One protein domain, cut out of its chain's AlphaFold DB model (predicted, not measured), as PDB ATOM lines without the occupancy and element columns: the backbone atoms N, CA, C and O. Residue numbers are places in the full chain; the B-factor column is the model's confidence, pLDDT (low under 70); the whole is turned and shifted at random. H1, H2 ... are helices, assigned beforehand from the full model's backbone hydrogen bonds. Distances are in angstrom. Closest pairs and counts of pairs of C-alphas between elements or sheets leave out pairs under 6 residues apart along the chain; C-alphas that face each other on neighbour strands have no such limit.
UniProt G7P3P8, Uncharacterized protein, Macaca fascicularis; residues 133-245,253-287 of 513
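AT A GLANCE: This is residues 133 to 245 and 253 to 287 of the 513 residues of an uncharacterized protein of Macaca fascicularis (UniProt G7P3P8). One long helix, H4, makes the spine of a rod, and H1 and H2 lie along it one after the other. H3 folds back beside H2 as a helical hairpin, and short H5 packs on H2 and H3. The printed part has 148 residues with five named helices, H1 to H5 in order, and no named strand; its class is all helix. It is loose, with a radius of gyration of the C-alphas of 19.4 A, and spans 75 by 33 by 21 A.

IN THESE COORDINATES: Find C-alpha 133 at (89.022, 121.043, 147.651); from there H1, residues 133 to 152, runs 27.8 A. Next come H2, residues 163 to 173, and H3, residues 177 to 192, 22.1 A long. H4, residues 205 to 240, runs 52.8 A from (101.354, 112.896, 144.476). H5, residues 283 to 287, ends at (123.823, 108.361, 119.079).

HOW THE PARTS SIT: Start at the hub, H2, which touches the four other helices. It touches H3 at Tyr 171 and Arg 180, their closest C-alphas, 5.7 A apart, at a shallow tilt of 12 degrees, opposite ways. Residues 219 to 226 of H4 touch H2, closest at Leu 163 and Leu 219, C-alphas 5.3 A apart. Residues 205 to 216 of H4 touch H1, the same way at a shallow tilt of 9 degrees; the closest C-alphas, of Asn 150 and Cys 212, are 5.8 A apart. H3 and H4 are apart. Every O i to N i+4 pair is within hydrogen-bond range in H1, H2, H3 and H4; H5 has 0 of 1, but 2 of 2 O i to N i+3 pairs.

THE WHOLE: The C-alphas of Arg 133 and His 245, the farthest apart, are 75.3 A apart. Residues 246 to 252 are not printed, and C-alphas 245 and 253 are 15.8 A apart across the cut. H3 to H4 is a long link. Look for pLDDT under 70 in 36 residues, among them 152 to 163 and 263 to 274.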
ATOM      1  N   ARG A 133      89.033 121.059 149.119       84.81
ATOM      2  CA  ARG A 133      89.022 121.043 147.651       84.81
ATOM      3  C   ARG A 133      90.035 122.021 147.062       84.81
ATOM      4  O   ARG A 133      90.610 121.726 146.019       84.81
ATOM      5  N   PHE A 134      90.234 123.170 147.710       83.94
ATOM      6  CA  PHE A 134      91.205 124.157 147.255       83.94
ATOM      7  C   PHE A 134      92.621 123.639 147.466       83.94
ATOM      8  O   PHE A 134      93.435 123.786 146.565       83.94
ATOM      9  N   ALA A 135      92.890 122.958 148.584       85.38
ATOM     10  CA  ALA A 135      94.179 122.306 148.803       85.38
ATOM     11  C   ALA A 135      94.469 121.224 147.751       85.38
ATOM     12  O   ALA A 135      95.565 121.198 147.207       85.38
ATOM     13  N   VAL A 136      93.487 120.383 147.396       86.31
ATOM     14  CA  VAL A 136      93.664 119.351 146.353       86.31
ATOM     15  C   VAL A 136      93.966 119.969 144.981       86.31
ATOM     16  O   VAL A 136      94.869 119.511 144.283       86.31
ATOM     17  N   LEU A 137      93.235 121.022 144.594       89.12
ATOM     18  CA  LEU A 137      93.481 121.742 143.338       89.12
ATOM     19  C   LEU A 137      94.817 122.495 143.360       89.12
ATOM     20  O   LEU A 137      95.523 122.540 142.359       89.12
ATOM     21  N   TYR A 138      95.189 123.076 144.495       87.75
ATOM     22  CA  TYR A 138      96.475 123.740 144.647       87.75
ATOM     23  C   TYR A 138      97.631 122.741 144.547       87.75
ATOM     24  O   TYR A 138      98.597 122.986 143.825       87.75
ATOM     25  N   ASP A 139      97.516 121.586 145.205       88.25
ATOM     26  CA  ASP A 139      98.497 120.509 145.132       88.25
ATOM     27  C   ASP A 139      98.661 120.008 143.697       88.25
ATOM     28  O   ASP A 139      99.794 119.858 143.242       88.25
ATOM     29  N   ILE A 140      97.568 119.756 142.965       89.94
ATOM     30  CA  ILE A 140      97.672 119.206 141.606       89.94
ATOM     31  C   ILE A 140      98.382 120.177 140.660       89.94
ATOM     32  O   ILE A 140      99.293 119.767 139.944       89.94
ATOM     33  N   TRP A 141      98.063 121.472 140.739       89.62
ATOM     34  CA  TRP A 141      98.754 122.504 139.968       89.62
ATOM     35  C   TRP A 141     100.208 122.679 140.400       89.62
ATOM     36  O   TRP A 141     101.081 122.816 139.548       89.62
ATOM     37  N   THR A 142     100.496 122.610 141.701       88.12
ATOM     38  CA  THR A 142     101.869 122.687 142.223       88.12
ATOM     39  C   THR A 142     102.716 121.515 141.727       88.12
ATOM     40  O   THR A 142     103.869 121.701 141.344       88.12
ATOM     41  N   TRP A 143     102.164 120.299 141.707       86.31
ATOM     42  CA  TRP A 143     102.878 119.115 141.228       86.31
ATOM     43  C   TRP A 143     102.976 119.048 139.702       86.31
ATOM     44  O   TRP A 143     104.002 118.585 139.205       86.31
ATOM     45  N   GLU A 144     101.988 119.552 138.956       87.94
ATOM     46  CA  GLU A 144     102.099 119.711 137.501       87.94
ATOM     47  C   GLU A 144     103.160 120.754 137.150       87.94
ATOM     48  O   GLU A 144     104.027 120.483 136.320       87.94
ATOM     49  N   ALA A 145     103.171 121.897 137.843       83.88
ATOM     50  CA  ALA A 145     104.238 122.884 137.730       83.88
ATOM     51  C   ALA A 145     105.591 122.245 138.052       83.88
ATOM     52  O   ALA A 145     106.508 122.351 137.250       83.88
ATOM     53  N   ALA A 146     105.699 121.465 139.133       81.44
ATOM     54  CA  ALA A 146     106.924 120.745 139.476       81.44
ATOM     55  C   ALA A 146     107.325 119.689 138.423       81.44
ATOM     56  O   ALA A 146     108.512 119.448 138.214       81.44
ATOM     57  N   LEU A 147     106.385 119.016 137.754       80.00
ATOM     58  CA  LEU A 147     106.685 118.066 136.677       80.00
ATOM     59  C   LEU A 147     107.160 118.792 135.423       80.00
ATOM     60  O   LEU A 147     108.145 118.383 134.808       80.00
ATOM     61  N   LEU A 148     106.478 119.879 135.064       78.12
ATOM     62  CA  LEU A 148     106.912 120.766 134.004       78.12
ATOM     63  C   LEU A 148     108.302 121.293 134.345       78.12
ATOM     64  O   LEU A 148     109.191 121.168 133.523       78.12
ATOM     65  N   GLU A 149     108.563 121.724 135.562       69.88
ATOM     66  CA  GLU A 149     109.897 122.031 136.057       69.88
ATOM     67  C   GLU A 149     110.858 120.831 135.946       69.88
ATOM     68  O   GLU A 149     111.936 120.960 135.400       69.88
ATOM     69  N   ASN A 150     110.510 119.592 136.277       65.75
ATOM     70  CA  ASN A 150     111.441 118.475 136.022       65.75
ATOM     71  C   ASN A 150     111.697 118.229 134.515       65.75
ATOM     72  O   ASN A 150     112.774 117.756 134.148       65.75
ATOM     73  N   LYS A 151     110.759 118.605 133.637       71.00
ATOM     74  CA  LYS A 151     110.968 118.679 132.180       71.00
ATOM     75  C   LYS A 151     111.693 119.971 131.733       71.00
ATOM     76  O   LYS A 151     112.243 119.979 130.638       71.00
ATOM     77  N   HIS A 152     111.627 121.068 132.503       59.06
ATOM     78  CA  HIS A 152     112.097 122.435 132.183       59.06
ATOM     79  C   HIS A 152     113.269 122.880 133.045       59.06
ATOM     80  O   HIS A 152     114.347 123.159 132.576       59.06
ATOM     81  N   GLN A 153     113.016 122.989 134.327       49.78
ATOM     82  CA  GLN A 153     113.536 123.879 135.318       49.78
ATOM     83  C   GLN A 153     113.775 123.057 136.580       49.78
ATOM     84  O   GLN A 153     112.930 122.888 137.446       49.78
ATOM     85  N   VAL A 154     115.021 122.660 136.759       41.16
ATOM     86  CA  VAL A 154     115.628 123.050 138.022       41.16
ATOM     87  C   VAL A 154     115.707 124.579 138.013       41.16
ATOM     88  O   VAL A 154     116.570 125.109 137.332       41.16
ATOM     89  N   TYR A 155     114.855 125.295 138.753       35.47
ATOM     90  CA  TYR A 155     115.117 126.681 139.187       35.47
ATOM     91  C   TYR A 155     114.225 127.028 140.388       35.47
ATOM     92  O   TYR A 155     113.073 127.416 140.246       35.47
ATOM     93  N   GLN A 156     114.827 127.017 141.574       31.50
ATOM     94  CA  GLN A 156     115.301 128.268 142.160       31.50
ATOM     95  C   GLN A 156     116.706 128.038 142.745       31.50
ATOM     96  O   GLN A 156     117.004 126.989 143.310       31.50
ATOM     97  N   LEU A 157     117.567 129.040 142.565       31.06
ATOM     98  CA  LEU A 157     118.949 129.194 143.039       31.06
ATOM     99  C   LEU A 157     120.144 128.577 142.276       31.06
ATOM    100  O   LEU A 157     121.255 128.932 142.654       31.06
ATOM    101  N   HIS A 158     120.011 127.759 141.217       37.38
ATOM    102  CA  HIS A 158     121.191 127.263 140.452       37.38
ATOM    103  C   HIS A 158     120.945 126.941 138.952       37.38
ATOM    104  O   HIS A 158     121.385 125.908 138.457       37.38
ATOM    105  N   GLY A 159     120.285 127.828 138.198       37.25
ATOM    106  CA  GLY A 159     120.600 128.006 136.766       37.25
ATOM    107  C   GLY A 159     120.679 126.762 135.869       37.25
ATOM    108  O   GLY A 159     121.768 126.535 135.354       37.25
ATOM    109  N   THR A 160     119.646 125.915 135.715       40.16
ATOM    110  CA  THR A 160     119.803 124.664 134.933       40.16
ATOM    111  C   THR A 160     118.505 124.100 134.308       40.16
ATOM    112  O   THR A 160     117.790 123.300 134.909       40.16
ATOM    113  N   VAL A 161     118.247 124.425 133.034       48.44
ATOM    114  CA  VAL A 161     117.491 123.540 132.120       48.44
ATOM    115  C   VAL A 161     118.514 122.501 131.638       48.44
ATOM    116  O   VAL A 161     119.597 122.884 131.220       48.44
ATOM    117  N   LEU A 162     118.299 121.190 131.819       56.75
ATOM    118  CA  LEU A 162     119.368 120.211 131.521       56.75
ATOM    119  C   LEU A 162     118.961 119.054 130.616       56.75
ATOM    120  O   LEU A 162     119.771 118.677 129.783       56.75
ATOM    121  N   LEU A 163     117.784 118.426 130.748       69.25
ATOM    122  CA  LEU A 163     117.524 117.206 129.960       69.25
ATOM    123  C   LEU A 163     117.304 117.527 128.480       69.25
ATOM    124  O   LEU A 163     118.021 117.005 127.633       69.25
ATOM    125  N   LEU A 164     116.349 118.413 128.187       75.25
ATOM    126  CA  LEU A 164     116.111 118.897 126.826       75.25
ATOM    127  C   LEU A 164     117.339 119.617 126.276       75.25
ATOM    128  O   LEU A 164     117.698 119.385 125.131       75.25
ATOM    129  N   ASP A 165     118.034 120.383 127.112       75.75
ATOM    130  CA  ASP A 165     119.256 121.079 126.716       75.75
ATOM    131  C   ASP A 165     120.388 120.116 126.342       75.75
ATOM    132  O   ASP A 165     121.110 120.381 125.392       75.75
ATOM    133  N   ASN A 166     120.517 118.966 127.016       78.06
ATOM    134  CA  ASN A 166     121.494 117.932 126.653       78.06
ATOM    135  C   ASN A 166     121.176 117.303 125.284       78.06
ATOM    136  O   ASN A 166     122.084 117.050 124.491       78.06
ATOM    137  N   TYR A 167     119.896 117.062 124.985       82.75
ATOM    138  CA  TYR A 167     119.476 116.585 123.662       82.75
ATOM    139  C   TYR A 167     119.591 117.667 122.588       82.75
ATOM    140  O   TYR A 167     119.967 117.362 121.459       82.75
ATOM    141  N   PHE A 168     119.321 118.923 122.935       81.38
ATOM    142  CA  PHE A 168     119.459 120.058 122.032       81.38
ATOM    143  C   PHE A 168     120.930 120.353 121.717       81.38
ATOM    144  O   PHE A 168     121.279 120.609 120.569       81.38
ATOM    145  N   GLU A 169     121.820 120.220 122.698       79.69
ATOM    146  CA  GLU A 169     123.268 120.287 122.496       79.69
ATOM    147  C   GLU A 169     123.726 119.180 121.533       79.69
ATOM    148  O   GLU A 169     124.419 119.446 120.550       79.69
ATOM    149  N   ALA A 170     123.257 117.940 121.726       81.06
ATOM    150  CA  ALA A 170     123.506 116.856 120.773       81.06
ATOM    151  C   ALA A 170     122.931 117.159 119.373       81.06
ATOM    152  O   ALA A 170     123.579 116.875 118.363       81.06
ATOM    153  N   TYR A 171     121.752 117.781 119.299       83.62
ATOM    154  CA  TYR A 171     121.102 118.179 118.048       83.62
ATOM    155  C   TYR A 171     121.941 119.200 117.272       83.62
ATOM    156  O   TYR A 171     122.142 119.042 116.068       83.62
ATOM    157  N   GLN A 172     122.509 120.190 117.963       82.00
ATOM    158  CA  GLN A 172     123.397 121.195 117.371       82.00
ATOM    159  C   GLN A 172     124.698 120.587 116.823       82.00
ATOM    160  O   GLN A 172     125.224 121.058 115.815       82.00
ATOM    161  N   HIS A 173     125.208 119.523 117.451       75.56
ATOM    162  CA  HIS A 173     126.408 118.811 116.998       75.56
ATOM    163  C   HIS A 173     126.176 117.814 115.864       75.56
ATOM    164  O   HIS A 173     127.131 117.410 115.193       75.56
ATOM    165  N   THR A 174     124.930 117.404 115.660       79.31
ATOM    166  CA  THR A 174     124.550 116.447 114.624       79.31
ATOM    167  C   THR A 174     124.399 117.182 113.299       79.31
ATOM    168  O   THR A 174     123.835 118.273 113.264       79.31
ATOM    169  N   LEU A 175     124.904 116.614 112.203       75.31
ATOM    170  CA  LEU A 175     124.767 117.178 110.851       75.31
ATOM    171  C   LEU A 175     123.741 116.413 110.006       75.31
ATOM    172  O   LEU A 175     123.125 117.002 109.121       75.31
ATOM    173  N   ASP A 176     123.560 115.127 110.299       78.75
ATOM    174  CA  ASP A 176     122.672 114.223 109.582       78.75
ATOM    175  C   ASP A 176     121.188 114.527 109.889       78.75
ATOM    176  O   ASP A 176     120.825 114.697 111.062       78.75
ATOM    177  N   PRO A 177     120.327 114.669 108.864       80.62
ATOM    178  CA  PRO A 177     118.939 115.064 109.063       80.62
ATOM    179  C   PRO A 177     118.096 113.963 109.719       80.62
ATOM    180  O   PRO A 177     117.237 114.290 110.542       80.62
ATOM    181  N   GLU A 178     118.342 112.684 109.431       84.19
ATOM    182  CA  GLU A 178     117.640 111.568 110.067       84.19
ATOM    183  C   GLU A 178     117.976 111.472 111.562       84.19
ATOM    184  O   GLU A 178     117.084 111.319 112.404       84.19
ATOM    185  N   GLU A 179     119.250 111.623 111.920       77.81
ATOM    186  CA  GLU A 179     119.689 111.652 113.317       77.81
ATOM    187  C   GLU A 179     119.150 112.882 114.070       77.81
ATOM    188  O   GLU A 179     118.710 112.772 115.219       77.81
ATOM    189  N   ARG A 180     119.101 114.049 113.413       84.06
ATOM    190  CA  ARG A 180     118.448 115.255 113.954       84.06
ATOM    191  C   ARG A 180     116.962 115.037 114.196       84.06
ATOM    192  O   ARG A 180     116.455 115.444 115.240       84.06
ATOM    193  N   PHE A 181     116.268 114.391 113.262       84.50
ATOM    194  CA  PHE A 181     114.857 114.057 113.425       84.50
ATOM    195  C   PHE A 181     114.648 113.110 114.611       84.50
ATOM    196  O   PHE A 181     113.760 113.337 115.429       84.50
ATOM    197  N   ALA A 182     115.508 112.100 114.772       84.31
ATOM    198  CA  ALA A 182     115.443 111.189 115.912       84.31
ATOM    199  C   ALA A 182     115.632 111.913 117.258       84.31
ATOM    200  O   ALA A 182     114.902 111.634 118.208       84.31
ATOM    201  N   LEU A 183     116.568 112.865 117.345       83.50
ATOM    202  CA  LEU A 183     116.746 113.707 118.534       83.50
ATOM    203  C   LEU A 183     115.531 114.611 118.788       83.50
ATOM    204  O   LEU A 183     115.072 114.712 119.925       83.50
ATOM    205  N   ALA A 184     114.976 115.227 117.741       84.62
ATOM    206  CA  ALA A 184     113.783 116.065 117.846       84.62
ATOM    207  C   ALA A 184     112.553 115.266 118.308       84.62
ATOM    208  O   ALA A 184     111.776 115.757 119.131       84.62
ATOM    209  N   GLN A 185     112.402 114.024 117.839       87.56
ATOM    210  CA  GLN A 185     111.356 113.116 118.303       87.56
ATOM    211  C   GLN A 185     111.514 112.837 119.799       87.56
ATOM    212  O   GLN A 185     110.575 113.056 120.554       87.56
ATOM    213  N   VAL A 186     112.720 112.475 120.250       86.06
ATOM    214  CA  VAL A 186     113.003 112.240 121.676       86.06
ATOM    215  C   VAL A 186     112.670 113.467 122.529       86.06
ATOM    216  O   VAL A 186     112.053 113.342 123.586       86.06
ATOM    217  N   MET A 187     113.051 114.666 122.080       84.56
ATOM    218  CA  MET A 187     112.709 115.909 122.777       84.56
ATOM    219  C   MET A 187     111.189 116.102 122.862       84.56
ATOM    220  O   MET A 187     110.676 116.456 123.923       84.56
ATOM    221  N   THR A 188     110.471 115.833 121.772       83.62
ATOM    222  CA  THR A 188     109.008 115.943 121.705       83.62
ATOM    223  C   THR A 188     108.329 114.934 122.632       83.62
ATOM    224  O   THR A 188     107.441 115.313 123.393       83.62
ATOM    225  N   ASP A 189     108.806 113.690 122.666       85.31
ATOM    226  CA  ASP A 189     108.292 112.635 123.546       85.31
ATOM    227  C   ASP A 189     108.468 113.013 125.028       85.31
ATOM    228  O   ASP A 189     107.552 112.860 125.840       85.31
ATOM    229  N   ILE A 190     109.627 113.579 125.392       83.00
ATOM    230  CA  ILE A 190     109.900 114.070 126.753       83.00
ATOM    231  C   ILE A 190     108.964 115.233 127.120       83.00
ATOM    232  O   ILE A 190     108.461 115.286 128.247       83.00
ATOM    233  N   VAL A 191     108.720 116.159 126.186       80.12
ATOM    234  CA  VAL A 191     107.792 117.284 126.386       80.12
ATOM    235  C   VAL A 191     106.365 116.771 126.593       80.12
ATOM    236  O   VAL A 191     105.700 117.201 127.542       80.12
ATOM    237  N   HIS A 192     105.929 115.807 125.783       82.88
ATOM    238  CA  HIS A 192     104.575 115.257 125.813       82.88
ATOM    239  C   HIS A 192     104.311 114.317 127.005       82.88
ATOM    240  O   HIS A 192     103.170 114.162 127.428       82.88
ATOM    241  N   ARG A 193     105.345 113.724 127.620       83.00
ATOM    242  CA  ARG A 193     105.212 112.732 128.706       83.00
ATOM    243  C   ARG A 193     104.307 113.183 129.867       83.00
ATOM    244  O   ARG A 193     104.602 114.172 130.530       83.00
ATOM    245  N   ARG A 194     103.249 112.436 130.188       84.00
ATOM    246  CA  ARG A 194     102.324 112.721 131.308       84.00
ATOM    247  C   ARG A 194     102.534 111.772 132.490       84.00
ATOM    248  O   ARG A 194     103.117 110.699 132.309       84.00
ATOM    249  N   PRO A 195     102.103 112.149 133.707       87.12
ATOM    250  CA  PRO A 195     102.237 111.270 134.851       87.12
ATOM    251  C   PRO A 195     101.265 110.090 134.785       87.12
ATOM    252  O   PRO A 195     100.077 110.253 134.530       87.12
ATOM    253  N   ARG A 196     101.759 108.877 135.055       88.69
ATOM    254  CA  ARG A 196     100.927 107.664 135.061       88.69
ATOM    255  C   ARG A 196     100.184 107.532 136.389       88.69
ATOM    256  O   ARG A 196     100.730 107.032 137.374       88.69
ATOM    257  N   PHE A 197      98.933 107.987 136.426       86.62
ATOM    258  CA  PHE A 197      98.107 107.906 137.627       86.62
ATOM    259  C   PHE A 197      97.674 106.473 137.940       86.62
ATOM    260  O   PHE A 197      97.148 105.747 137.101       86.62
ATOM    261  N   ASP A 198      97.836 106.090 139.203       85.75
ATOM    262  CA  ASP A 198      97.287 104.857 139.750       85.75
ATOM    263  C   ASP A 198      96.251 105.210 140.819       85.75
ATOM    264  O   ASP A 198      96.577 105.589 141.948       85.75
ATOM    265  N   LEU A 199      94.980 105.083 140.435       84.31
ATOM    266  CA  LEU A 199      93.828 105.454 141.257       84.31
ATOM    267  C   LEU A 199      93.674 104.571 142.506       84.31
ATOM    268  O   LEU A 199      92.936 104.937 143.429       84.31
ATOM    269  N   SER A 200      94.377 103.433 142.579       83.81
ATOM    270  CA  SER A 200      94.398 102.589 143.777       83.81
ATOM    271  C   SER A 200      95.111 103.279 144.947       83.81
ATOM    272  O   SER A 200      94.666 103.151 146.093       83.81
ATOM    273  N   HIS A 201      96.131 104.104 144.674       81.69
ATOM    274  CA  HIS A 201      96.895 104.812 145.706       81.69
ATOM    275  C   HIS A 201      96.054 105.838 146.468       81.69
ATOM    276  O   HIS A 201      95.074 106.368 145.935       81.69
ATOM    277  N   PRO A 202      96.421 106.144 147.727       81.62
ATOM    278  CA  PRO A 202      95.677 107.096 148.547       81.62
ATOM    279  C   PRO A 202      95.675 108.509 147.952       81.62
ATOM    280  O   PRO A 202      94.680 109.208 148.088       81.62
ATOM    281  N   TYR A 203      96.744 108.911 147.254       84.69
ATOM    282  CA  TYR A 203      96.875 110.258 146.694       84.69
ATOM    283  C   TYR A 203      97.720 110.272 145.410       84.69
ATOM    284  O   TYR A 203      98.642 109.462 145.263       84.69
ATOM    285  N   PHE A 204      97.436 111.206 144.497       85.75
ATOM    286  CA  PHE A 204      98.072 111.309 143.170       85.75
ATOM    287  C   PHE A 204      99.540 111.759 143.210       85.75
ATOM    288  O   PHE A 204     100.296 111.500 142.275       85.75
ATOM    289  N   VAL A 205      99.981 112.383 144.306       86.69
ATOM    290  CA  VAL A 205     101.354 112.896 144.476       86.69
ATOM    291  C   VAL A 205     102.421 111.823 144.254       86.69
ATOM    292  O   VAL A 205     103.525 112.123 143.798       86.69
ATOM    293  N   LYS A 206     102.113 110.557 144.555       86.56
ATOM    294  CA  LYS A 206     103.045 109.452 144.325       86.56
ATOM    295  C   LYS A 206     103.402 109.301 142.839       86.56
ATOM    296  O   LYS A 206     104.587 109.182 142.541       86.56
ATOM    297  N   ALA A 207     102.420 109.387 141.939       87.81
ATOM    298  CA  ALA A 207     102.641 109.289 140.495       87.81
ATOM    299  C   ALA A 207     103.573 110.407 140.004       87.81
ATOM    300  O   ALA A 207     104.583 110.140 139.357       87.81
ATOM    301  N   TYR A 208     103.317 111.648 140.426       86.25
ATOM    302  CA  TYR A 208     104.190 112.786 140.126       86.25
ATOM    303  C   TYR A 208     105.625 112.585 140.626       86.25
ATOM    304  O   TYR A 208     106.585 112.812 139.893       86.25
ATOM    305  N   ARG A 209     105.803 112.119 141.868       86.06
ATOM    306  CA  ARG A 209     107.140 111.876 142.439       86.06
ATOM    307  C   ARG A 209     107.917 110.798 141.689       86.06
ATOM    308  O   ARG A 209     109.130 110.942 141.519       86.06
ATOM    309  N   GLU A 210     107.249 109.720 141.294       86.12
ATOM    310  CA  GLU A 210     107.863 108.617 140.551       86.12
ATOM    311  C   GLU A 210     108.324 109.084 139.167       86.12
ATOM    312  O   GLU A 210     109.478 108.857 138.803       86.12
ATOM    313  N   GLU A 211     107.494 109.846 138.460       86.56
ATOM    314  CA  GLU A 211     107.813 110.391 137.134       86.56
ATOM    315  C   GLU A 211     108.943 111.417 137.177       86.56
ATOM    316  O   GLU A 211     109.919 111.297 136.435       86.56
ATOM    317  N   CYS A 212     108.897 112.363 138.121       84.31
ATOM    318  CA  CYS A 212     109.998 113.303 138.333       84.31
ATOM    319  C   CYS A 212     111.308 112.572 138.665       84.31
ATOM    320  O   CYS A 212     112.392 113.002 138.276       84.31
ATOM    321  N   THR A 213     111.237 111.447 139.380       86.62
ATOM    322  CA  THR A 213     112.423 110.638 139.681       86.62
ATOM    323  C   THR A 213     112.960 109.934 138.437       86.62
ATOM    324  O   THR A 213     114.174 109.954 138.235       86.62
ATOM    325  N   CYS A 214     112.095 109.384 137.583       87.62
ATOM    326  CA  CYS A 214     112.499 108.792 136.305       87.62
ATOM    327  C   CYS A 214     113.188 109.829 135.405       87.62
ATOM    328  O   CYS A 214     114.302 109.592 134.938       87.62
ATOM    329  N   LEU A 215     112.600 111.023 135.258       85.75
ATOM    330  CA  LEU A 215     113.189 112.117 134.476       85.75
ATOM    331  C   LEU A 215     114.574 112.532 134.999       85.75
ATOM    332  O   LEU A 215     115.513 112.687 134.216       85.75
ATOM    333  N   ARG A 216     114.744 112.648 136.323       85.25
ATOM    334  CA  ARG A 216     116.046 112.980 136.929       85.25
ATOM    335  C   ARG A 216     117.101 111.895 136.717       85.25
ATOM    336  O   ARG A 216     118.258 112.228 136.459       85.25
ATOM    337  N   LEU A 217     116.732 110.620 136.829       85.88
ATOM    338  CA  LEU A 217     117.656 109.508 136.584       85.88
ATOM    339  C   LEU A 217     118.076 109.453 135.112       85.88
ATOM    340  O   LEU A 217     119.262 109.308 134.818       85.88
ATOM    341  N   HIS A 218     117.122 109.643 134.199       86.75
ATOM    342  CA  HIS A 218     117.390 109.715 132.768       86.75
ATOM    343  C   HIS A 218     118.363 110.858 132.442       86.75
ATOM    344  O   HIS A 218     119.358 110.647 131.751       86.75
ATOM    345  N   LEU A 219     118.155 112.037 133.037       84.38
ATOM    346  CA  LEU A 219     119.082 113.161 132.930       84.38
ATOM    347  C   LEU A 219     120.496 112.820 133.401       84.38
ATOM    348  O   LEU A 219     121.461 113.120 132.699       84.38
ATOM    349  N   GLN A 220     120.641 112.208 134.575       83.75
ATOM    350  CA  GLN A 220     121.961 111.851 135.096       83.75
ATOM    351  C   GLN A 220     122.697 110.881 134.167       83.75
ATOM    352  O   GLN A 220     123.896 111.050 133.932       83.75
ATOM    353  N   LEU A 221     121.974 109.912 133.603       83.12
ATOM    354  CA  LEU A 221     122.516 108.952 132.649       83.12
ATOM    355  C   LEU A 221     122.970 109.639 131.353       83.12
ATOM    356  O   LEU A 221     124.137 109.522 130.975       83.12
ATOM    357  N   VAL A 222     122.085 110.405 130.707       84.19
ATOM    358  CA  VAL A 222     122.360 111.088 129.429       84.19
ATOM    359  C   VAL A 222     123.508 112.081 129.571       84.19
ATOM    360  O   VAL A 222     124.465 112.038 128.798       84.19
ATOM    361  N   ARG A 223     123.479 112.918 130.615       82.69
ATOM    362  CA  ARG A 223     124.548 113.883 130.896       82.69
ATOM    363  C   ARG A 223     125.889 113.186 131.122       82.69
ATOM    364  O   ARG A 223     126.921 113.648 130.629       82.69
ATOM    365  N   GLY A 224     125.886 112.069 131.853       78.00
ATOM    366  CA  GLY A 224     127.075 111.253 132.083       78.00
ATOM    367  C   GLY A 224     127.663 110.689 130.786       78.00
ATOM    368  O   GLY A 224     128.884 110.719 130.607       78.00
ATOM    369  N   ILE A 225     126.804 110.218 129.879       79.69
ATOM    370  CA  ILE A 225     127.193 109.664 128.576       79.69
ATOM    371  C   ILE A 225     127.769 110.741 127.663       79.69
ATOM    372  O   ILE A 225     128.909 110.591 127.213       79.69
ATOM    373  N   LEU A 226     127.047 111.846 127.465       78.31
ATOM    374  CA  LEU A 226     127.486 112.974 126.636       78.31
ATOM    375  C   LEU A 226     128.841 113.510 127.104       78.31
ATOM    376  O   LEU A 226     129.793 113.590 126.327       78.31
ATOM    377  N   THR A 227     128.972 113.764 128.409       81.06
ATOM    378  CA  THR A 227     130.219 114.262 129.004       81.06
ATOM    379  C   THR A 227     131.394 113.324 128.721       81.06
ATOM    380  O   THR A 227     132.496 113.767 128.396       81.06
ATOM    381  N   GLN A 228     131.184 112.010 128.835       77.38
ATOM    382  CA  GLN A 228     132.241 111.040 128.578       77.38
ATOM    383  C   GLN A 228     132.566 110.907 127.084       77.38
ATOM    384  O   GLN A 228     133.731 110.687 126.742       77.38
ATOM    385  N   GLN A 229     131.573 111.007 126.198       75.69
ATOM    386  CA  GLN A 229     131.788 110.968 124.752       75.69
ATOM    387  C   GLN A 229     132.633 112.158 124.292       75.69
ATOM    388  O   GLN A 229     133.643 111.940 123.616       75.69
ATOM    389  N   ILE A 230     132.308 113.367 124.755       77.06
ATOM    390  CA  ILE A 230     133.084 114.589 124.495       77.06
ATOM    391  C   ILE A 230     134.543 114.400 124.930       77.06
ATOM    392  O   ILE A 230     135.465 114.565 124.132       77.06
ATOM    393  N   GLU A 231     134.779 113.952 126.168       78.00
ATOM    394  CA  GLU A 231     136.141 113.732 126.675       78.00
ATOM    395  C   GLU A 231     136.913 112.675 125.887       78.00
ATOM    396  O   GLU A 231     138.076 112.872 125.532       78.00
ATOM    397  N   ARG A 232     136.274 111.552 125.552       71.94
ATOM    398  CA  ARG A 232     136.928 110.495 124.771       71.94
ATOM    399  C   ARG A 232     137.291 110.964 123.370       71.94
ATOM    400  O   ARG A 232     138.344 110.566 122.866       71.94
ATOM    401  N   GLN A 233     136.447 111.779 122.742       71.81
ATOM    402  CA  GLN A 233     136.742 112.359 121.437       71.81
ATOM    403  C   GLN A 233     137.873 113.380 121.524       71.81
ATOM    404  O   GLN A 233     138.826 113.271 120.754       71.81
ATOM    405  N   ARG A 234     137.854 114.272 122.521       77.25
ATOM    406  CA  ARG A 234     138.958 115.204 122.803       77.25
ATOM    407  C   ARG A 234     140.278 114.474 122.997       77.25
ATOM    408  O   ARG A 234     141.261 114.782 122.329       77.25
ATOM    409  N   GLU A 235     140.306 113.455 123.852       73.56
ATOM    410  CA  GLU A 235     141.497 112.636 124.074       73.56
ATOM    411  C   GLU A 235     141.965 111.923 122.801       73.56
ATOM    412  O   GLU A 235     143.168 111.767 122.588       73.56
ATOM    413  N   TYR A 236     141.037 111.437 121.973       71.19
ATOM    414  CA  TYR A 236     141.360 110.763 120.720       71.19
ATOM    415  C   TYR A 236     142.002 111.721 119.717       71.19
ATOM    416  O   TYR A 236     143.076 111.407 119.201       71.19
ATOM    417  N   VAL A 237     141.395 112.892 119.505       72.88
ATOM    418  CA  VAL A 237     141.920 113.948 118.632       72.88
ATOM    419  C   VAL A 237     143.280 114.404 119.157       72.88
ATOM    420  O   VAL A 237     144.274 114.298 118.448       72.88
ATOM    421  N   GLN A 238     143.390 114.740 120.443       75.44
ATOM    422  CA  GLN A 238     144.674 115.094 121.051       75.44
ATOM    423  C   GLN A 238     145.737 114.004 120.894       75.44
ATOM    424  O   GLN A 238     146.913 114.324 120.830       75.44
ATOM    425  N   ARG A 239     145.379 112.714 120.886       74.06
ATOM    426  CA  ARG A 239     146.341 111.619 120.669       74.06
ATOM    427  C   ARG A 239     146.768 111.464 119.212       74.06
ATOM    428  O   ARG A 239     147.826 110.890 118.985       74.06
ATOM    429  N   ILE A 240     145.946 111.886 118.255       71.38
ATOM    430  CA  ILE A 240     146.302 111.911 116.829       71.38
ATOM    431  C   ILE A 240     147.237 113.086 116.555       71.38
ATOM    432  O   ILE A 240     148.254 112.914 115.900       71.38
ATOM    433  N   TRP A 241     146.924 114.245 117.128       72.12
ATOM    434  CA  TRP A 241     147.651 115.495 116.905       72.12
ATOM    435  C   TRP A 241     148.845 115.706 117.863       72.12
ATOM    436  O   TRP A 241     149.416 116.788 117.894       72.12
ATOM    437  N   ARG A 242     149.230 114.692 118.660       65.19
ATOM    438  CA  ARG A 242     150.304 114.775 119.678       65.19
ATOM    439  C   ARG A 242     151.716 114.469 119.168       65.19
ATOM    440  O   ARG A 242     152.642 114.483 119.974       65.19
ATOM    441  N   GLU A 243     151.889 114.138 117.893       53.66
ATOM    442  CA  GLU A 243     153.200 113.800 117.329       53.66
ATOM    443  C   GLU A 243     153.680 114.923 116.401       53.66
ATOM    444  O   GLU A 243     152.960 115.316 115.485       53.66
ATOM    445  N   ASP A 244     154.908 115.401 116.638       49.53
ATOM    446  CA  ASP A 244     155.673 116.411 115.877       49.53
ATOM    447  C   ASP A 244     156.009 115.957 114.429       49.53
ATOM    448  O   ASP A 244     157.103 116.185 113.912       49.53
ATOM    449  N   HIS A 245     155.100 115.219 113.788       52.03
ATOM    450  CA  HIS A 245     155.301 114.475 112.542       52.03
ATOM    451  C   HIS A 245     154.225 114.742 111.483       52.03
ATOM    452  O   HIS A 245     154.191 114.045 110.468       52.03
ATOM    453  N   GLY A 253     141.732 113.226 105.697       63.25
ATOM    454  CA  GLY A 253     140.988 112.141 106.351       63.25
ATOM    455  C   GLY A 253     141.177 112.022 107.872       63.25
ATOM    456  O   GLY A 253     140.594 111.128 108.491       63.25
ATOM    457  N   LEU A 254     141.964 112.904 108.501       65.50
ATOM    458  CA  LEU A 254     142.045 113.001 109.960       65.50
ATOM    459  C   LEU A 254     140.925 113.894 110.516       65.50
ATOM    460  O   LEU A 254     140.518 114.851 109.857       65.50
ATOM    461  N   PRO A 255     140.428 113.620 111.738       66.06
ATOM    462  CA  PRO A 255     139.486 114.520 112.392       66.06
ATOM    463  C   PRO A 255     140.137 115.889 112.611       66.06
ATOM    464  O   PRO A 255     141.316 115.960 112.975       66.06
ATOM    465  N   LEU A 256     139.354 116.955 112.422       68.12
ATOM    466  CA  LEU A 256     139.802 118.336 112.600       68.12
ATOM    467  C   LEU A 256     140.473 118.519 113.966       68.12
ATOM    468  O   LEU A 256     140.001 118.009 114.986       68.12
ATOM    469  N   ASN A 257     141.596 119.236 113.978       71.31
ATOM    470  CA  ASN A 257     142.262 119.569 115.227       71.31
ATOM    471  C   ASN A 257     141.378 120.519 116.043       71.31
ATOM    472  O   ASN A 257     140.811 121.474 115.507       71.31
ATOM    473  N   ILE A 258     141.292 120.278 117.347       72.19
ATOM    474  CA  ILE A 258     140.493 121.110 118.241       72.19
ATOM    475  C   ILE A 258     141.281 122.383 118.534       72.19
ATOM    476  O   ILE A 258     142.347 122.360 119.154       72.19
ATOM    477  N   VAL A 259     140.747 123.516 118.085       74.00
ATOM    478  CA  VAL A 259     141.338 124.829 118.331       74.00
ATOM    479  C   VAL A 259     140.928 125.300 119.726       74.00
ATOM    480  O   VAL A 259     139.881 125.919 119.909       74.00
ATOM    481  N   CYS A 260     141.778 125.027 120.718       69.69
ATOM    482  CA  CYS A 260     141.557 125.379 122.125       69.69
ATOM    483  C   CYS A 260     141.732 126.888 122.411       69.69
ATOM    484  O   CYS A 260     142.562 127.267 123.234       69.69
ATOM    485  N   LYS A 261     141.015 127.765 121.697       71.50
ATOM    486  CA  LYS A 261     141.125 129.228 121.860       71.50
ATOM    487  C   LYS A 261     140.051 129.797 122.778       71.50
ATOM    488  O   LYS A 261     140.376 130.404 123.791       71.50
ATOM    489  N   GLN A 262     138.785 129.604 122.419       70.88
ATOM    490  CA  GLN A 262     137.656 130.186 123.135       70.88
ATOM    491  C   GLN A 262     136.614 129.113 123.414       70.88
ATOM    492  O   GLN A 262     136.143 128.443 122.495       70.88
ATOM    493  N   LEU A 263     136.297 128.957 124.699       69.06
ATOM    494  CA  LEU A 263     135.187 128.142 125.161       69.06
ATOM    495  C   LEU A 263     133.893 128.931 125.000       69.06
ATOM    496  O   LEU A 263     133.836 130.117 125.326       69.06
ATOM    497  N   ILE A 264     132.875 128.251 124.503       67.69
ATOM    498  CA  ILE A 264     131.541 128.774 124.279       67.69
ATOM    499  C   ILE A 264     130.558 127.805 124.927       67.69
ATOM    500  O   ILE A 264     130.691 126.584 124.830       67.69
ATOM    501  N   SER A 265     129.580 128.376 125.618       63.91
ATOM    502  CA  SER A 265     128.335 127.685 125.914       63.91
ATOM    503  C   SER A 265     127.417 127.954 124.736       63.91
ATOM    504  O   SER A 265     127.077 129.110 124.494       63.91
ATOM    505  N   ILE A 266     127.068 126.920 123.972       60.31
ATOM    506  CA  ILE A 266     126.144 127.080 122.837       60.31
ATOM    507  C   ILE A 266     124.728 127.389 123.353       60.31
ATOM    508  O   ILE A 266     123.908 127.959 122.639       60.31
ATOM    509  N   ASN A 267     124.460 127.081 124.625       57.66
ATOM    510  CA  ASN A 267     123.202 127.397 125.271       57.66
ATOM    511  C   ASN A 267     123.313 128.650 126.157       57.66
ATOM    512  O   ASN A 267     124.265 128.792 126.932       57.66
ATOM    513  N   ASN A 268     122.332 129.549 126.036       50.56
ATOM    514  CA  ASN A 268     122.352 130.905 126.607       50.56
ATOM    515  C   ASN A 268     122.225 130.946 128.142       50.56
ATOM    516  O   ASN A 268     122.487 131.984 128.746       50.56
ATOM    517  N   SER A 269     121.826 129.844 128.779       49.25
ATOM    518  CA  SER A 269     121.512 129.788 130.213       49.25
ATOM    519  C   SER A 269     122.544 129.007 131.041       49.25
ATOM    520  O   SER A 269     122.893 129.446 132.136       49.25
ATOM    521  N   CYS A 270     123.065 127.881 130.538       47.03
ATOM    522  CA  CYS A 270     124.124 127.070 131.153       47.03
ATOM    523  C   CYS A 270     124.573 125.983 130.151       47.03
ATOM    524  O   CYS A 270     123.725 125.480 129.411       47.03
ATOM    525  N   PRO A 271     125.846 125.554 130.111       50.09
ATOM    526  CA  PRO A 271     126.234 124.388 129.322       50.09
ATOM    527  C   PRO A 271     125.531 123.143 129.886       50.09
ATOM    528  O   PRO A 271     125.696 122.822 131.069       50.09
ATOM    529  N   ALA A 272     124.742 122.436 129.069       49.66
ATOM    530  CA  ALA A 272     124.064 121.215 129.511       49.66
ATOM    531  C   ALA A 272     125.088 120.107 129.825       49.66
ATOM    532  O   ALA A 272     124.954 119.360 130.811       49.66
ATOM    533  N   SER A 273     126.169 120.088 129.037       60.66
ATOM    534  CA  SER A 273     127.375 119.291 129.226       60.66
ATOM    535  C   SER A 273     128.608 120.160 129.583       60.66
ATOM    536  O   SER A 273     128.507 121.128 130.331       60.66
ATOM    537  N   LYS A 274     129.824 119.778 129.176       66.12
ATOM    538  CA  LYS A 274     131.031 120.599 129.353       66.12
ATOM    539  C   LYS A 274     131.058 121.725 128.321       66.12
ATOM    540  O   LYS A 274     130.605 121.542 127.206       66.12
ATOM    541  N   ASN A 275     131.702 122.845 128.654       71.62
ATOM    542  CA  ASN A 275     131.982 123.906 127.679       71.62
ATOM    543  C   ASN A 275     132.709 123.349 126.445       71.62
ATOM    544  O   ASN A 275     133.664 122.573 126.591       71.62
ATOM    545  N   ILE A 276     132.288 123.791 125.262       73.81
ATOM    546  CA  ILE A 276     132.784 123.360 123.949       73.81
ATOM    547  C   ILE A 276     133.575 124.506 123.309       73.81
ATOM    548  O   ILE A 276     133.353 125.670 123.633       73.81
ATOM    549  N   TYR A 277     134.544 124.218 122.441       74.62
ATOM    550  CA  TYR A 277     135.232 125.274 121.684       74.62
ATOM    551  C   TYR A 277     134.411 125.724 120.461       74.62
ATOM    552  O   TYR A 277     133.717 124.920 119.858       74.62
ATOM    553  N   LEU A 278     134.536 126.988 120.030       71.56
ATOM    554  CA  LEU A 278     133.740 127.579 118.926       71.56
ATOM    555  C   LEU A 278     133.644 126.737 117.634       71.56
ATOM    556  O   LEU A 278     132.656 126.832 116.918       71.56
ATOM    557  N   LEU A 279     134.668 125.942 117.317       74.25
ATOM    558  CA  LEU A 279     134.737 125.102 116.111       74.25
ATOM    559  C   LEU A 279     134.883 123.608 116.447       74.25
ATOM    560  O   LEU A 279     135.392 122.827 115.646       74.25
ATOM    561  N   GLU A 280     134.511 123.216 117.663       77.75
ATOM    562  CA  GLU A 280     134.517 121.825 118.096       77.75
ATOM    563  C   GLU A 280     133.158 121.183 117.807       77.75
ATOM    564  O   GLU A 280     132.119 121.621 118.293       77.75
ATOM    565  N   PHE A 281     133.185 120.111 117.016       73.88
ATOM    566  CA  PHE A 281     132.000 119.348 116.645       73.88
ATOM    567  C   PHE A 281     132.156 117.893 117.066       73.88
ATOM    568  O   PHE A 281     133.201 117.275 116.845       73.88
ATOM    569  N   HIS A 282     131.084 117.339 117.628       74.62
ATOM    570  CA  HIS A 282     131.037 115.969 118.123       74.62
ATOM    571  C   HIS A 282     129.896 115.186 117.456       74.62
ATOM    572  O   HIS A 282     128.858 114.972 118.077       74.62
ATOM    573  N   PRO A 283     130.069 114.696 116.212       69.50
ATOM    574  CA  PRO A 283     128.999 113.988 115.506       69.50
ATOM    575  C   PRO A 283     128.474 112.756 116.252       69.50
ATOM    576  O   PRO A 283     127.309 112.423 116.135       69.50
ATOM    577  N   SER A 284     129.296 112.102 117.085       72.69
ATOM    578  CA  SER A 284     128.850 110.921 117.842       72.69
ATOM    579  C   SER A 284     127.784 111.206 118.896       72.69
ATOM    580  O   SER A 284     127.239 110.253 119.445       72.69
ATOM    581  N   LEU A 285     127.545 112.475 119.250       77.31
ATOM    582  CA  LEU A 285     126.498 112.816 120.212       77.31
ATOM    583  C   LEU A 285     125.107 112.513 119.646       77.31
ATOM    584  O   LEU A 285     124.180 112.315 120.422       77.31
ATOM    585  N   SER A 286     124.967 112.373 118.325       73.62
ATOM    586  CA  SER A 286     123.725 111.943 117.683       73.62
ATOM    587  C   SER A 286     123.211 110.590 118.187       73.62
ATOM    588  O   SER A 286     122.006 110.380 118.344       73.62
ATOM    589  N   LEU A 287     124.130 109.695 118.562       76.38
ATOM    590  CA  LEU A 287     123.823 108.361 119.079       76.38
ATOM    591  C   LEU A 287     123.047 108.392 120.404       76.38
ATOM    592  O   LEU A 287     122.447 107.391 120.793       76.38
TER     593      LEU A 287